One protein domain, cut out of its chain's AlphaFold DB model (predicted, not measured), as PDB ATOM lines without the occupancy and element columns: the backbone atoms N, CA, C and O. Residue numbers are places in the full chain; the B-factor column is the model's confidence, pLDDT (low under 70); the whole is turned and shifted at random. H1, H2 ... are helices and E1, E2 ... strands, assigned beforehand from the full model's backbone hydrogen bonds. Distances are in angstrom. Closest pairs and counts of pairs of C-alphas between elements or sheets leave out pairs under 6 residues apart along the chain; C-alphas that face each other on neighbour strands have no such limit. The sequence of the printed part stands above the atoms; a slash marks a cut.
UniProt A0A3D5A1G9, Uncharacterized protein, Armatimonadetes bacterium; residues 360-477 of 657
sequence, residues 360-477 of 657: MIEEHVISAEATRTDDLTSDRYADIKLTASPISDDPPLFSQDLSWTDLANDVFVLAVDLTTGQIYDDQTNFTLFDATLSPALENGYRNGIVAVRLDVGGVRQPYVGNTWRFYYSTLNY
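What this domain is: This is residues 360 to 477 of the 657 residues of an uncharacterized protein of Armatimonadetes bacterium (UniProt A0A3D5A1G9). Two sheets set at a marked angle to each other make the body: a four-stranded wall of E1, E9, E6 and E7, and a smaller sheet of E2, E3 and E8. The small hairpin of E4 and E5 forms one end of the longest axis and E2 lies toward the other end, while long loops run between the parts. The printed part has 118 residues, with nine named strands and one named helix in the order E1 E2 E3 E4 E5 E6 E7 H1 E8 E9; the sheets, ordered E1 E9 E6 E7, E2 E3 E8 and E4 E5, are antiparallel. The class is mostly strand, with under half of the residues in named elements. It is compact and rounded, with a radius of gyration of the C-alphas of 13.9 A and spans of 38 by 29 by 26 A.

How they stand to each other: E1, residues 360 to 365, is an edge strand, antiparallel to E9, residues 467 to 472, with N 362 and O 470 3.0 A apart. E9 is antiparallel to E6, residues 413 to 417, with N 416 and O 469 2.8 A apart. E6 and E7, residues 422 to 425, form a hairpin, with N 415 and O 424 2.8 A apart. In the second sheet, E2, residues 372 to 374, and E3, residues 380 to 385, form a hairpin, with N 381 and O 372 2.9 A apart. E3 is antiparallel to E8, residues 449 to 453, with N 384 and O 450 2.8 A apart. The closest C-alphas of E1 and E3, those of His 364 and Ile 384, are 7.6 A apart. E4, residues 398 to 400, and E5, residues 406 to 411, form a hairpin, with N 411 and O 398 2.9 A apart. E5 runs on into E6 at 86 degrees. H1, residues 444 to 447, only grazes the sheet of E8; it is too short for an O i to N i+4 pair, and its one O i to N i+3 pair is within hydrogen-bond range.

Where its parts are: E1 begins at C-alpha 360, (245.702, 296.507, 280.428), and is 16.6 A long, as is E3. E6 is 13.4 A long, E8 12.9 A and E5 11.1 A. E9 is 16.4 A long and ends at C-alpha 472, (250.882, 296.022, 281.817).

The domain as a whole: The two C-alphas farthest apart, those of Ser 403 and Pro 439, are 39.6 A apart. The printed part has no cut. The links E3 to E4, E7 to H1 and E8 to E9 are long. The mean pLDDT of the printed part is 87.7, and no printed residue is under 70.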
ATOM      1  N   MET A 360     246.621 297.547 280.004       89.12
ATOM      2  CA  MET A 360     245.702 296.507 280.428       89.12
ATOM      3  C   MET A 360     245.685 296.441 281.947       89.12
ATOM      4  O   MET A 360     246.724 296.566 282.597       89.12
ATOM      5  N   ILE A 361     244.494 296.215 282.494       89.69
ATOM      6  CA  ILE A 361     244.299 295.936 283.911       89.69
ATOM      7  C   ILE A 361     243.537 294.617 283.994       89.69
ATOM      8  O   ILE A 361     242.420 294.523 283.478       89.69
ATOM      9  N   GLU A 362     244.101 293.619 284.666       89.62
ATOM     10  CA  GLU A 362     243.484 292.298 284.851       89.62
ATOM     11  C   GLU A 362     243.569 291.860 286.309       89.62
ATOM     12  O   GLU A 362     244.517 292.209 287.003       89.62
ATOM     13  N   GLU A 363     242.594 291.091 286.782       90.94
ATOM     14  CA  GLU A 363     242.567 290.580 288.152       90.94
ATOM     15  C   GLU A 363     242.629 289.054 288.128       90.94
ATOM     16  O   GLU A 363     241.849 288.404 287.439       90.94
ATOM     17  N   HIS A 364     243.579 288.478 288.862       92.25
ATOM     18  CA  HIS A 364     243.831 287.039 288.884       92.25
ATOM     19  C   HIS A 364     244.028 286.552 290.316       92.25
ATOM     20  O   HIS A 364     244.715 287.183 291.116       92.25
ATOM     21  N   VAL A 365     243.455 285.396 290.643       92.12
ATOM     22  CA  VAL A 365     243.681 284.741 291.938       92.12
ATOM     23  C   VAL A 365     244.975 283.936 291.882       92.12
ATOM     24  O   VAL A 365     245.141 283.084 291.006       92.12
ATOM     25  N   ILE A 366     245.874 284.151 292.844       91.44
ATOM     26  CA  ILE A 366     247.133 283.404 292.924       91.44
ATOM     27  C   ILE A 366     246.853 281.956 293.327       91.44
ATOM     28  O   ILE A 366     246.399 281.673 294.438       91.44
ATOM     29  N   SER A 367     247.140 281.020 292.422       87.56
ATOM     30  CA  SER A 367     246.913 279.593 292.655       87.56
ATOM     31  C   SER A 367     247.887 279.002 293.677       87.56
ATOM     32  O   SER A 367     249.021 279.439 293.840       87.56
ATOM     33  N   ALA A 368     247.437 277.942 294.346       86.19
ATOM     34  CA  ALA A 368     248.266 277.084 295.187       86.19
ATOM     35  C   ALA A 368     249.073 276.039 294.409       86.19
ATOM     36  O   ALA A 368     249.922 275.356 294.989       86.19
ATOM     37  N   GLU A 369     248.730 275.846 293.141       89.50
ATOM     38  CA  GLU A 369     249.305 274.821 292.288       89.50
ATOM     39  C   GLU A 369     250.670 275.266 291.766       89.50
ATOM     40  O   GLU A 369     250.799 276.323 291.155       89.50
ATOM     41  N   ALA A 370     251.688 274.443 292.016       90.81
ATOM     42  CA  ALA A 370     253.026 274.676 291.501       90.81
ATOM     43  C   ALA A 370     253.124 274.169 290.058       90.81
ATOM     44  O   ALA A 370     252.950 272.978 289.800       90.81
ATOM     45  N   THR A 371     253.434 275.075 289.139       90.75
ATOM     46  CA  THR A 371     253.646 274.804 287.710       90.75
ATOM     47  C   THR A 371     255.126 274.711 287.363       90.75
ATOM     48  O   THR A 371     255.491 274.005 286.421       90.75
ATOM     49  N   ARG A 372     255.981 275.402 288.125       92.94
ATOM     50  CA  ARG A 372     257.437 275.445 287.940       92.94
ATOM     51  C   ARG A 372     258.157 275.343 289.274       92.94
ATOM     52  O   ARG A 372     257.591 275.643 290.326       92.94
ATOM     53  N   THR A 373     259.407 274.905 289.225       93.06
ATOM     54  CA  THR A 373     260.323 274.905 290.372       93.06
ATOM     55  C   THR A 373     261.645 275.527 289.948       93.06
ATOM     56  O   THR A 373     262.115 275.237 288.858       93.06
ATOM     57  N   ASP A 374     262.232 276.379 290.776       91.81
ATOM     58  CA  ASP A 374     263.576 276.920 290.567       91.81
ATOM     59  C   ASP A 374     264.624 275.834 290.862       91.81
ATOM     60  O   ASP A 374     264.671 275.280 291.963       91.81
ATOM     61  N   ASP A 375     265.467 275.513 289.879       91.56
ATOM     62  CA  ASP A 375     266.484 274.461 289.987       91.56
ATOM     63  C   ASP A 375     267.607 274.807 290.989       91.56
ATOM     64  O   ASP A 375     268.310 273.911 291.468       91.56
ATOM     65  N   LEU A 376     267.790 276.088 291.325       89.62
ATOM     66  CA  LEU A 376     268.802 276.567 292.270       89.62
ATOM     67  C   LEU A 376     268.280 276.595 293.706       89.62
ATOM     68  O   LEU A 376     268.991 276.184 294.627       89.62
ATOM     69  N   THR A 377     267.060 277.093 293.909       89.50
ATOM     70  CA  THR A 377     266.491 277.309 295.253       89.50
ATOM     71  C   THR A 377     265.496 276.230 295.676       89.50
ATOM     72  O   THR A 377     265.229 276.086 296.867       89.50
ATOM     73  N   SER A 378     265.004 275.422 294.730       90.00
ATOM     74  CA  SER A 378     263.858 274.513 294.895       90.00
ATOM     75  C   SER A 378     262.536 275.212 295.226       90.00
ATOM     76  O   SER A 378     261.582 274.542 295.636       90.00
ATOM     77  N   ASP A 379     262.459 276.531 295.044       91.62
ATOM     78  CA  ASP A 379     261.235 277.281 295.283       91.62
ATOM     79  C   ASP A 379     260.222 277.056 294.162       91.62
ATOM     80  O   ASP A 379     260.556 276.911 292.985       91.62
ATOM     81  N   ARG A 380     258.952 276.994 294.541       92.44
ATOM     82  CA  ARG A 380     257.829 276.699 293.656       92.44
ATOM     83  C   ARG A 380     257.237 277.985 293.114       92.44
ATOM     84  O   ARG A 380     257.163 278.981 293.824       92.44
ATOM     85  N   TYR A 381     256.745 277.926 291.884       93.12
ATOM     86  CA  TYR A 381     256.087 279.038 291.203       93.12
ATOM     87  C   TYR A 381     254.753 278.583 290.602       93.12
ATOM     88  O   TYR A 381     254.607 277.413 290.237       93.12
ATOM     89  N   ALA A 382     253.803 279.511 290.501       92.75
ATOM     90  CA  ALA A 382     252.551 279.365 289.767       92.75
ATOM     91  C   ALA A 382     252.561 280.257 288.523       92.75
ATOM     92  O   ALA A 382     252.898 281.438 288.595       92.75
ATOM     93  N   ASP A 383     252.142 279.696 287.394       92.94
ATOM     94  CA  ASP A 383     251.992 280.425 286.141       92.94
ATOM     95  C   ASP A 383     250.625 281.116 286.117       92.94
ATOM     96  O   ASP A 383     249.581 280.478 286.275       92.94
ATOM     97  N   ILE A 384     250.638 282.413 285.839       92.44
ATOM     98  CA  ILE A 384     249.458 283.203 285.506       92.44
ATOM     99  C   ILE A 384     249.548 283.545 284.030       92.44
ATOM    100  O   ILE A 384     250.545 284.088 283.555       92.44
ATOM    101  N   LYS A 385     248.493 283.204 283.296       91.69
ATOM    102  CA  LYS A 385     248.357 283.537 281.884       91.69
ATOM    103  C   LYS A 385     247.486 284.785 281.771       91.69
ATOM    104  O   LYS A 385     246.275 284.699 281.954       91.69
ATOM    105  N   LEU A 386     248.115 285.908 281.448       91.00
ATOM    106  CA  LEU A 386     247.433 287.162 281.141       91.00
ATOM    107  C   LEU A 386     246.665 287.029 279.817       91.00
ATOM    108  O   LEU A 386     247.102 286.305 278.907       91.00
ATOM    109  N   THR A 387     245.511 287.691 279.719       87.69
ATOM    110  CA  THR A 387     244.591 287.530 278.579       87.69
ATOM    111  C   THR A 387     245.184 288.149 277.324       87.69
ATOM    112  O   THR A 387     245.258 287.489 276.285       87.69
ATOM    113  N   ALA A 388     245.660 289.392 277.427       85.75
ATOM    114  CA  ALA A 388     246.324 290.066 276.317       85.75
ATOM    115  C   ALA A 388     247.823 289.716 276.249       85.75
ATOM    116  O   ALA A 388     248.565 289.870 277.217       85.75
ATOM    117  N   SER A 389     248.273 289.260 275.079       83.12
ATOM    118  CA  SER A 389     249.674 288.950 274.771       83.12
ATOM    119  C   SER A 389     249.952 289.239 273.292       83.12
ATOM    120  O   SER A 389     249.015 289.121 272.502       83.12
ATOM    121  N   PRO A 390     251.195 289.544 272.885       88.06
ATOM    122  CA  PRO A 390     252.412 289.657 273.699       88.06
ATOM    123  C   PRO A 390     252.481 290.952 274.531       88.06
ATOM    124  O   PRO A 390     251.984 292.002 274.119       88.06
ATOM    125  N   ILE A 391     253.110 290.863 275.704       89.44
ATOM    126  CA  ILE A 391     253.429 292.007 276.575       89.44
ATOM    127  C   ILE A 391     254.507 292.849 275.885       89.44
ATOM    128  O   ILE A 391     255.394 292.292 275.236       89.44
ATOM    129  N   SER A 392     254.411 294.171 276.006       85.12
ATOM    130  CA  SER A 392     255.433 295.090 275.502       85.12
ATOM    131  C   SER A 392     256.674 295.017 276.397       85.12
ATOM    132  O   SER A 392     256.589 295.178 277.611       85.12
ATOM    133  N   ASP A 393     257.812 294.719 275.779       82.81
ATOM    134  CA  ASP A 393     259.155 294.733 276.367       82.81
ATOM    135  C   ASP A 393     259.926 296.030 276.043       82.81
ATOM    136  O   ASP A 393     261.060 296.200 276.480       82.81
ATOM    137  N   ASP A 394     259.294 296.947 275.304       79.06
ATOM    138  CA  ASP A 394     259.710 298.325 275.022       79.06
ATOM    139  C   ASP A 394     258.486 299.077 274.438       79.06
ATOM    140  O   ASP A 394     257.877 298.561 273.489       79.06
ATOM    141  N   PRO A 395     258.046 300.233 274.982       77.50
ATOM    142  CA  PRO A 395     258.553 300.936 276.167       77.50
ATOM    143  C   PRO A 395     258.037 300.368 277.506       77.50
ATOM    144  O   PRO A 395     256.869 299.960 277.595       77.50
ATOM    145  N   PRO A 396     258.836 300.444 278.593       82.25
ATOM    146  CA  PRO A 396     258.455 299.939 279.914       82.25
ATOM    147  C   PRO A 396     257.215 300.636 280.461       82.25
ATOM    148  O   PRO A 396     256.990 301.815 280.191       82.25
ATOM    149  N   LEU A 397     256.399 299.925 281.242       85.44
ATOM    150  CA  LEU A 397     255.196 300.486 281.859       85.44
ATOM    151  C   LEU A 397     255.538 301.699 282.734       85.44
ATOM    152  O   LEU A 397     254.891 302.735 282.590       85.44
ATOM    153  N   PHE A 398     256.583 301.582 283.558       86.06
ATOM    154  CA  PHE A 398     257.143 302.681 284.341       86.06
ATOM    155  C   PHE A 398     258.671 302.661 284.294       86.06
ATOM    156  O   PHE A 398     259.285 301.635 284.572       86.06
ATOM    157  N   SER A 399     259.269 303.814 284.013       85.94
ATOM    158  CA  SER A 399     260.714 304.066 284.132       85.94
ATOM    159  C   SER A 399     261.038 305.152 285.162       85.94
ATOM    160  O   SER A 399     262.187 305.317 285.556       85.94
ATOM    161  N   GLN A 400     260.023 305.890 285.624       85.31
ATOM    162  CA  GLN A 400     260.150 307.000 286.568       85.31
ATOM    163  C   GLN A 400     259.065 306.935 287.644       85.31
ATOM    164  O   GLN A 400     257.946 306.473 287.392       85.31
ATOM    165  N   ASP A 401     259.375 307.430 288.838       85.75
ATOM    166  CA  ASP A 401     258.400 307.623 289.909       85.75
ATOM    167  C   ASP A 401     257.518 308.871 289.680       85.75
ATOM    168  O   ASP A 401     257.654 309.582 288.680       85.75
ATOM    169  N   LEU A 402     256.583 309.150 290.594       81.62
ATOM    170  CA  LEU A 402     255.699 310.323 290.497       81.62
ATOM    171  C   LEU A 402     256.422 311.671 290.664       81.62
ATOM    172  O   LEU A 402     255.840 312.712 290.359       81.62
ATOM    173  N   SER A 403     257.664 311.677 291.152       80.31
ATOM    174  CA  SER A 403     258.512 312.872 291.210       80.31
ATOM    175  C   SER A 403     259.339 313.082 289.941       80.31
ATOM    176  O   SER A 403     260.114 314.039 289.891       80.31
ATOM    177  N   TRP A 404     259.158 312.224 288.930       79.94
ATOM    178  CA  TRP A 404     259.960 312.174 287.705       79.94
ATOM    179  C   TRP A 404     261.414 311.746 287.946       79.94
ATOM    180  O   TRP A 404     262.297 312.043 287.142       79.94
ATOM    181  N   THR A 405     261.672 311.051 289.055       84.69
ATOM    182  CA  THR A 405     262.975 310.441 289.330       84.69
ATOM    183  C   THR A 405     263.024 309.055 288.697       84.69
ATOM    184  O   THR A 405     262.081 308.279 288.839       84.69
ATOM    185  N   ASP A 406     264.125 308.731 288.015       86.44
ATOM    186  CA  ASP A 406     264.317 307.419 287.393       86.44
ATOM    187  C   ASP A 406     264.241 306.289 288.431       86.44
ATOM    188  O   ASP A 406     264.857 306.345 289.503       86.44
ATOM    189  N   LEU A 407     263.489 305.241 288.092       87.12
ATOM    190  CA  LEU A 407     263.430 304.017 288.877       87.12
ATOM    191  C   LEU A 407     264.763 303.271 288.773       87.12
ATOM    192  O   LEU A 407     265.481 303.349 287.779       87.12
ATOM    193  N   ALA A 408     265.094 302.500 289.811       88.25
ATOM    194  CA  ALA A 408     266.316 301.697 289.808       88.25
ATOM    195  C   ALA A 408     266.324 300.648 288.682       88.25
ATOM    196  O   ALA A 408     267.389 300.320 288.164       88.25
ATOM    197  N   ASN A 409     265.144 300.135 288.329       87.25
ATOM    198  CA  ASN A 409     264.912 299.267 287.184       87.25
ATOM    199  C   ASN A 409     263.594 299.675 286.523       87.25
ATOM    200  O   ASN A 409     262.641 300.037 287.218       87.25
ATOM    201  N   ASP A 410     263.546 299.556 285.202       88.25
ATOM    202  CA  ASP A 410     262.308 299.676 284.442       88.25
ATOM    203  C   ASP A 410     261.334 298.553 284.818       88.25
ATOM    204  O   ASP A 410     261.732 297.399 284.990       88.25
ATOM    205  N   VAL A 411     260.052 298.896 284.925       89.19
ATOM    206  CA  VAL A 411     258.966 297.972 285.275       89.19
ATOM    207  C   VAL A 411     258.109 297.734 284.040       89.19
ATOM    208  O   VAL A 411     257.569 298.689 283.480       89.19
ATOM    209  N   PHE A 412     257.933 296.476 283.628       88.88
ATOM    210  CA  PHE A 412     257.084 296.119 282.477       88.88
ATOM    211  C   PHE A 412     255.712 295.602 282.896       88.88
ATOM    212  O   PHE A 412     254.716 295.822 282.202       88.88
ATOM    213  N   VAL A 413     255.652 294.938 284.048       91.88
ATOM    214  CA  VAL A 413     254.409 294.485 284.668       91.88
ATOM    215  C   VAL A 413     254.441 294.860 286.142       91.88
ATOM    216  O   VAL A 413     255.408 294.579 286.846       91.88
ATOM    217  N   LEU A 414     253.356 295.470 286.609       92.75
ATOM    218  CA  LEU A 414     253.123 295.780 288.015       92.75
ATOM    219  C   LEU A 414     251.964 294.921 288.512       92.75
ATOM    220  O   LEU A 414     250.961 294.788 287.813       92.75
ATOM    221  N   ALA A 415     252.063 294.366 289.713       93.81
ATOM    222  CA  ALA A 415     250.960 293.671 290.358       93.81
ATOM    223  C   ALA A 415     250.680 294.258 291.740       93.81
ATOM    224  O   ALA A 415     251.594 294.648 292.459       93.81
ATOM    225  N   VAL A 416     249.407 294.297 292.117       92.19
ATOM    226  CA  VAL A 416     248.964 294.745 293.435       92.19
ATOM    227  C   VAL A 416     248.068 293.684 294.048       92.19
ATOM    228  O   VAL A 416     247.059 293.302 293.454       92.19
ATOM    229  N   ASP A 417     248.406 293.209 295.241       89.94
ATOM    230  CA  ASP A 417     247.535 292.319 296.000       89.94
ATOM    231  C   ASP A 417     246.360 293.104 296.587       89.94
ATOM    232  O   ASP A 417     246.519 293.871 297.531       89.94
ATOM    233  N   LEU A 418     245.148 292.863 296.085       88.12
ATOM    234  CA  LEU A 418     243.938 293.551 296.542       88.12
ATOM    235  C   LEU A 418     243.550 293.192 297.991       88.12
ATOM    236  O   LEU A 418     242.736 293.876 298.610       88.12
ATOM    237  N   THR A 419     244.124 292.121 298.544       84.00
ATOM    238  CA  THR A 419     243.863 291.640 299.910       84.00
ATOM    239  C   THR A 419     244.809 292.255 300.936       84.00
ATOM    240  O   THR A 419     244.438 292.375 302.104       84.00
ATOM    241  N   THR A 420     246.033 292.600 300.529       79.31
ATOM    242  CA  THR A 420     247.085 293.099 301.436       79.31
ATOM    243  C   THR A 420     247.625 294.482 301.079       79.31
ATOM    244  O   THR A 420     248.339 295.062 301.900       79.31
ATOM    245  N   GLY A 421     247.262 295.023 299.910       81.12
ATOM    246  CA  GLY A 421     247.737 296.318 299.433       81.12
ATOM    247  C   GLY A 421     249.243 296.310 299.205       81.12
ATOM    248  O   GLY A 421     249.912 297.308 299.437       81.12
ATOM    249  N   GLN A 422     249.809 295.137 298.908       85.75
ATOM    250  CA  GLN A 422     251.227 295.001 298.617       85.75
ATOM    251  C   GLN A 422     251.453 295.093 297.119       85.75
ATOM    252  O   GLN A 422     250.810 294.394 296.334       85.75
ATOM    253  N   ILE A 423     252.419 295.930 296.760       88.75
ATOM    254  CA  ILE A 423     252.869 296.128 295.394       88.75
ATOM    255  C   ILE A 423     254.018 295.165 295.102       88.75
ATOM    256  O   ILE A 423     254.948 295.011 295.898       88.75
ATOM    257  N   TYR A 424     253.952 294.541 293.935       89.94
ATOM    258  CA  TYR A 424     254.952 293.639 293.399       89.94
ATOM    259  C   TYR A 424     255.338 294.091 291.992       89.94
ATOM    260  O   TYR A 424     254.474 294.375 291.162       89.94
ATOM    261  N   ASP A 425     256.634 294.123 291.717       88.06
ATOM    262  CA  ASP A 425     257.188 294.330 290.381       88.06
ATOM    263  C   ASP A 425     257.689 293.002 289.787       88.06
ATOM    264  O   ASP A 425     257.822 291.982 290.479       88.06
ATOM    265  N   ASP A 426     257.983 293.029 288.490       83.56
ATOM    266  CA  ASP A 426     258.481 291.900 287.702       83.56
ATOM    267  C   ASP A 426     259.941 291.503 288.000       83.56
ATOM    268  O   ASP A 426     260.518 290.691 287.273       83.56
ATOM    269  N   GLN A 427     260.530 292.041 289.077       75.44
ATOM    270  CA  GLN A 427     261.911 291.783 289.498       75.44
ATOM    271  C   GLN A 427     262.014 291.106 290.872       75.44
ATOM    272  O   GLN A 427     263.022 290.459 291.167       75.44
ATOM    273  N   THR A 428     261.016 291.259 291.747       72.00
ATOM    274  CA  THR A 428     261.136 290.844 293.158       72.00
ATOM    275  C   THR A 428     260.351 289.585 293.520       72.00
ATOM    276  O   THR A 428     260.869 288.734 294.246       72.00
ATOM    277  N   ASN A 429     259.107 289.453 293.051       78.50
ATOM    278  CA  ASN A 429     258.174 288.414 293.530       78.50
ATOM    279  C   ASN A 429     257.512 287.596 292.422       78.50
ATOM    280  O   ASN A 429     256.998 286.499 292.667       78.50
ATOM    281  N   PHE A 430     257.566 288.100 291.201       87.19
ATOM    282  CA  PHE A 430     257.226 287.349 290.014       87.19
ATOM    283  C   PHE A 430     258.189 287.723 288.898       87.19
ATOM    284  O   PHE A 430     258.906 288.713 288.995       87.19
ATOM    285  N   THR A 431     258.216 286.911 287.851       87.06
ATOM    286  CA  THR A 431     259.089 287.131 286.702       87.06
ATOM    287  C   THR A 431     258.378 286.793 285.399       87.06
ATOM    288  O   THR A 431     257.496 285.930 285.343       87.06
ATOM    289  N   LEU A 432     258.779 287.492 284.342       85.94
ATOM    290  CA  LEU A 432     258.390 287.248 282.951       85.94
ATOM    291  C   LEU A 432     259.460 286.462 282.185       85.94
ATOM    292  O   LEU A 432     259.202 285.955 281.089       85.94
ATOM    293  N   PHE A 433     260.665 286.370 282.743       87.06
ATOM    294  CA  PHE A 433     261.771 285.646 282.148       87.06
ATOM    295  C   PHE A 433     262.669 285.044 283.224       87.06
ATOM    296  O   PHE A 433     263.298 285.765 283.996       87.06
ATOM    297  N   ASP A 434     262.775 283.718 283.243       87.12
ATOM    298  CA  ASP A 434     263.699 283.034 284.141       87.12
ATOM    299  C   ASP A 434     264.118 281.667 283.585       87.12
ATOM    300  O   ASP A 434     263.317 280.736 283.445       87.12
ATOM    301  N   ALA A 435     265.406 281.566 283.252       88.81
ATOM    302  CA  ALA A 435     266.028 280.357 282.724       88.81
ATOM    303  C   ALA A 435     266.410 279.339 283.816       88.81
ATOM    304  O   ALA A 435     266.817 278.227 283.485       88.81
ATOM    305  N   THR A 436     266.311 279.710 285.096       90.50
ATOM    306  CA  THR A 436     266.591 278.831 286.244       90.50
ATOM    307  C   THR A 436     265.375 278.004 286.667       90.50
ATOM    308  O   THR A 436     265.523 277.012 287.378       90.50
ATOM    309  N   LEU A 437     264.177 278.367 286.198       91.44
ATOM    310  CA  LEU A 437     262.960 277.597 286.429       91.44
ATOM    311  C   LEU A 437     262.946 276.303 285.603       91.44
ATOM    312  O   LEU A 437     263.453 276.236 284.485       91.44
ATOM    313  N   SER A 438     262.265 275.290 286.127       91.50
ATOM    314  CA  SER A 438     262.024 274.002 285.491       91.50
ATOM    315  C   SER A 438     260.519 273.706 285.477       91.50
ATOM    316  O   SER A 438     259.928 273.449 286.533       91.50
ATOM    317  N   PRO A 439     259.860 273.771 284.300       91.81
ATOM    318  CA  PRO A 439     260.410 274.222 283.012       91.81
ATOM    319  C   PRO A 439     260.815 275.709 283.008       91.81
ATOM    320  O   PRO A 439     260.256 276.509 283.761       91.81
ATOM    321  N   ALA A 440     261.730 276.088 282.107       89.31
ATOM    322  CA  ALA A 440     262.229 277.461 281.969       89.31
ATOM    323  C   ALA A 440     261.170 278.415 281.402       89.31
ATOM    324  O   ALA A 440     260.352 278.035 280.550       89.31
ATOM    325  N   LEU A 441     261.160 279.660 281.879       89.62
ATOM    326  CA  LEU A 441     260.270 280.721 281.409       89.62
ATOM    327  C   LEU A 441     261.031 281.625 280.433       89.62
ATOM    328  O   LEU A 441     261.432 282.724 280.773       89.62
ATOM    329  N   GLU A 442     261.255 281.156 279.207       85.94
ATOM    330  CA  GLU A 442     262.078 281.896 278.230       85.94
ATOM    331  C   GLU A 442     261.287 282.896 277.373       85.94
ATOM    332  O   GLU A 442     261.861 283.755 276.711       85.94
ATOM    333  N   ASN A 443     259.961 282.769 277.340       84.81
ATOM    334  CA  ASN A 443     259.089 283.516 276.430       84.81
ATOM    335  C   ASN A 443     257.899 284.150 277.169       84.81
ATOM    336  O   ASN A 443     256.829 284.271 276.577       84.81
ATOM    337  N   GLY A 444     258.031 284.503 278.454       82.69
ATOM    338  CA  GLY A 444     256.898 285.005 279.244       82.69
ATOM    339  C   GLY A 444     256.301 286.288 278.671       82.69
ATOM    340  O   GLY A 444     255.088 286.330 278.491       82.69
ATOM    341  N   TYR A 445     257.125 287.240 278.212       84.75
ATOM    342  CA  TYR A 445     256.660 288.427 277.473       84.75
ATOM    343  C   TYR A 445     255.809 288.062 276.247       84.75
ATOM    344  O   TYR A 445     254.665 288.493 276.108       84.75
ATOM    345  N   ARG A 446     256.328 287.183 275.377       87.19
ATOM    346  CA  ARG A 446     255.635 286.770 274.143       87.19
ATOM    347  C   ARG A 446     254.363 285.977 274.421       87.19
ATOM    348  O   ARG A 446     253.371 286.114 273.715       87.19
ATOM    349  N   ASN A 447     254.410 285.141 275.449       86.12
ATOM    350  CA  ASN A 447     253.333 284.237 275.806       86.12
ATOM    351  C   ASN A 447     252.392 284.835 276.851       86.12
ATOM    352  O   ASN A 447     251.477 284.127 277.248       86.12
ATOM    353  N   GLY A 448     252.583 286.065 277.331       88.69
ATOM    354  CA  GLY A 448     251.804 286.640 278.434       88.69
ATOM    355  C   GLY A 448     251.788 285.776 279.701       88.69
ATOM    356  O   GLY A 448     250.756 285.698 280.361       88.69
ATOM    357  N   ILE A 449     252.869 285.039 279.979       91.69
ATOM    358  CA  ILE A 449     252.975 284.186 281.171       91.69
ATOM    359  C   ILE A 449     253.823 284.906 282.209       91.69
ATOM    360  O   ILE A 449     254.986 285.214 281.951       91.69
ATOM    361  N   VAL A 450     253.237 285.094 283.385       92.38
ATOM    362  CA  VAL A 450     253.892 285.577 284.597       92.38
ATOM    363  C   VAL A 450     254.096 284.388 285.532       92.38
ATOM    364  O   VAL A 450     253.134 283.687 285.839       92.38
ATOM    365  N   ALA A 451     255.320 284.144 285.999       92.56
ATOM    366  CA  ALA A 451     255.579 283.150 287.041       92.56
ATOM    367  C   ALA A 451     255.653 283.836 288.405       92.56
ATOM    368  O   ALA A 451     256.604 284.563 288.686       92.56
ATOM    369  N   VAL A 452     254.660 283.584 289.257       93.12
ATOM    370  CA  VAL A 452     254.587 284.108 290.627       93.12
ATOM    371  C   VAL A 452     255.187 283.092 291.583       93.12
ATOM    372  O   VAL A 452     254.813 281.919 291.562       93.12
ATOM    373  N   ARG A 453     256.118 283.526 292.429       91.25
ATOM    374  CA  ARG A 453     256.730 282.656 293.436       91.25
ATOM    375  C   ARG A 453     255.676 282.219 294.459       91.25
ATOM    376  O   ARG A 453     254.776 282.973 294.781       91.25
ATOM    377  N   LEU A 454     255.735 280.991 294.962       91.12
ATOM    378  CA  LEU A 454     254.776 280.444 295.936       91.12
ATOM    379  C   LEU A 454     255.404 280.211 297.303       91.12
ATOM    380  O   LEU A 454     254.703 280.231 298.318       91.12
ATOM    381  N   ASP A 455     256.704 279.941 297.344       88.81
ATOM    382  CA  ASP A 455     257.474 279.803 298.569       88.81
ATOM    383  C   ASP A 455     258.886 280.378 298.452       88.81
ATOM    384  O   ASP A 455     259.409 280.636 297.372       88.81
ATOM    385  N   VAL A 456     259.469 280.647 299.618       85.56
ATOM    386  CA  VAL A 456     260.852 281.100 299.766       85.56
ATOM    387  C   VAL A 456     261.514 280.163 300.764       85.56
ATOM    388  O   VAL A 456     261.096 280.098 301.924       85.56
ATOM    389  N   GLY A 457     262.506 279.395 300.319       83.19
ATOM    390  CA  GLY A 457     263.152 278.374 301.145       83.19
ATOM    391  C   GLY A 457     262.170 277.306 301.636       83.19
ATOM    392  O   GLY A 457     262.258 276.862 302.782       83.19
ATOM    393  N   GLY A 458     261.184 276.949 300.806       80.62
ATOM    394  CA  GLY A 458     260.128 275.984 301.141       80.62
ATOM    395  C   GLY A 458     259.040 276.491 302.102       80.62
ATOM    396  O   GLY A 458     258.148 275.723 302.476       80.62
ATOM    397  N   VAL A 459     259.071 277.768 302.506       86.06
ATOM    398  CA  VAL A 459     257.997 278.397 303.292       86.06
ATOM    399  C   VAL A 459     256.981 279.039 302.361       86.06
ATOM    400  O   VAL A 459     257.294 279.998 301.654       86.06
ATOM    401  N   ARG A 460     255.750 278.519 302.393       85.44
ATOM    402  CA  ARG A 460     254.635 279.016 301.581       85.44
ATOM    403  C   ARG A 460     254.305 280.463 301.920       85.44
ATOM    404  O   ARG A 460     254.110 280.797 303.086       85.44
ATOM    405  N   GLN A 461     254.209 281.281 300.882       86.06
ATOM    406  CA  GLN A 461     253.906 282.695 301.002       86.06
ATOM    407  C   GLN A 461     252.423 282.920 301.339       86.06
ATOM    408  O   GLN A 461     251.561 282.142 300.911       86.06
ATOM    409  N   PRO A 462     252.105 283.968 302.118       81.25
ATOM    410  CA  PRO A 462     250.756 284.212 302.628       81.25
ATOM    411  C   PRO A 462     249.779 284.746 301.573       81.25
ATOM    412  O   PRO A 462     248.582 284.747 301.827       81.25
ATOM    413  N   TYR A 463     250.262 285.169 300.401       85.31
ATOM    414  CA  TYR A 463     249.431 285.723 299.328       85.31
ATOM    415  C   TYR A 463     248.777 284.668 298.422       85.31
ATOM    416  O   TYR A 463     248.045 284.997 297.491       85.31
ATOM    417  N   VAL A 464     249.033 283.380 298.657       86.50
ATOM    418  CA  VAL A 464     248.410 282.314 297.868       86.50
ATOM    419  C   VAL A 464     246.915 282.230 298.183       86.50
ATOM    420  O   VAL A 464     246.535 281.967 299.322       86.50
ATOM    421  N   GLY A 465     246.077 282.365 297.157       87.25
ATOM    422  CA  GLY A 465     244.624 282.497 297.272       87.25
ATOM    423  C   GLY A 465     244.132 283.947 297.276       87.25
ATOM    424  O   GLY A 465     242.924 284.160 297.188       87.25
ATOM    425  N   ASN A 466     245.037 284.927 297.333       90.06
ATOM    426  CA  ASN A 466     244.679 286.335 297.214       90.06
ATOM    427  C   ASN A 466     244.427 286.704 295.748       90.06
ATOM    428  O   ASN A 466     244.952 286.069 294.830       90.06
ATOM    429  N   THR A 467     243.626 287.750 295.537       92.00
ATOM    430  CA  THR A 467     243.398 288.328 294.204       92.00
ATOM    431  C   THR A 467     244.408 289.436 293.956       92.00
ATOM    432  O   THR A 467     244.504 290.367 294.753       92.00
ATOM    433  N   TRP A 468     245.160 289.332 292.867       93.00
ATOM    434  CA  TRP A 468     246.135 290.328 292.436       93.00
ATOM    435  C   TRP A 468     245.642 291.040 291.182       93.00
ATOM    436  O   TRP A 468     245.151 290.399 290.253       93.00
ATOM    437  N   ARG A 469     245.803 292.360 291.143       92.88
ATOM    438  CA  ARG A 469     245.549 293.195 289.972       92.88
ATOM    439  C   ARG A 469     246.859 293.467 289.244       92.88
ATOM    440  O   ARG A 469     247.760 294.062 289.822       92.88
ATOM    441  N   PHE A 470     246.944 293.052 287.990       93.12
ATOM    442  CA  PHE A 470     248.086 293.249 287.107       93.12
ATOM    443  C   PHE A 470     247.857 294.450 286.193       93.12
ATOM    444  O   PHE A 470     246.781 294.586 285.612       93.12
ATOM    445  N   TYR A 471     248.891 295.269 286.035       92.44
ATOM    446  CA  TYR A 471     248.973 296.393 285.112       92.44
ATOM    447  C   TYR A 471     250.120 296.136 284.143       92.44
ATOM    448  O   TYR A 471     251.225 295.804 284.578       92.44
ATOM    449  N   TYR A 472     249.868 296.267 282.842       91.56
ATOM    450  CA  TYR A 472     250.882 296.022 281.817       91.56
ATOM    451  C   TYR A 472     250.504 296.631 280.466       91.56
ATOM    452  O   TYR A 472     249.328 296.849 280.175       91.56
ATOM    453  N   SER A 473     251.499 296.896 279.623       88.88
ATOM    454  CA  SER A 473     251.314 297.289 278.222       88.88
ATOM    455  C   SER A 473     251.496 296.085 277.294       88.88
ATOM    456  O   SER A 473     252.119 295.080 277.638       88.88
ATOM    457  N   THR A 474     250.948 296.166 276.085       88.81
ATOM    458  CA  THR A 474     251.076 295.104 275.075       88.81
ATOM    459  C   THR A 474     251.593 295.678 273.767       88.81
ATOM    460  O   THR A 474     251.352 296.848 273.485       88.81
ATOM    461  N   LEU A 475     252.262 294.856 272.951       85.25
ATOM    462  CA  LEU A 475     252.765 295.299 271.638       85.25
ATOM    463  C   LEU A 475     251.639 295.647 270.655       85.25
ATOM    464  O   LEU A 475     251.845 296.401 269.717       85.25
ATOM    465  N   ASN A 476     250.449 295.096 270.884       84.75
ATOM    466  CA  ASN A 476     249.268 295.299 270.050       84.75
ATOM    467  C   ASN A 476     248.327 296.369 270.634       84.75
ATOM    468  O   ASN A 476     247.138 296.375 270.319       84.75
ATOM    469  N   TYR A 477     248.825 297.228 271.531       83.12
ATOM    470  CA  TYR A 477     248.080 298.363 272.088       83.12
ATOM    471  C   TYR A 477     246.709 297.997 272.682       83.12
ATOM    472  O   TYR A 477     245.744 298.755 272.582       83.12
TER     473      TYR A 477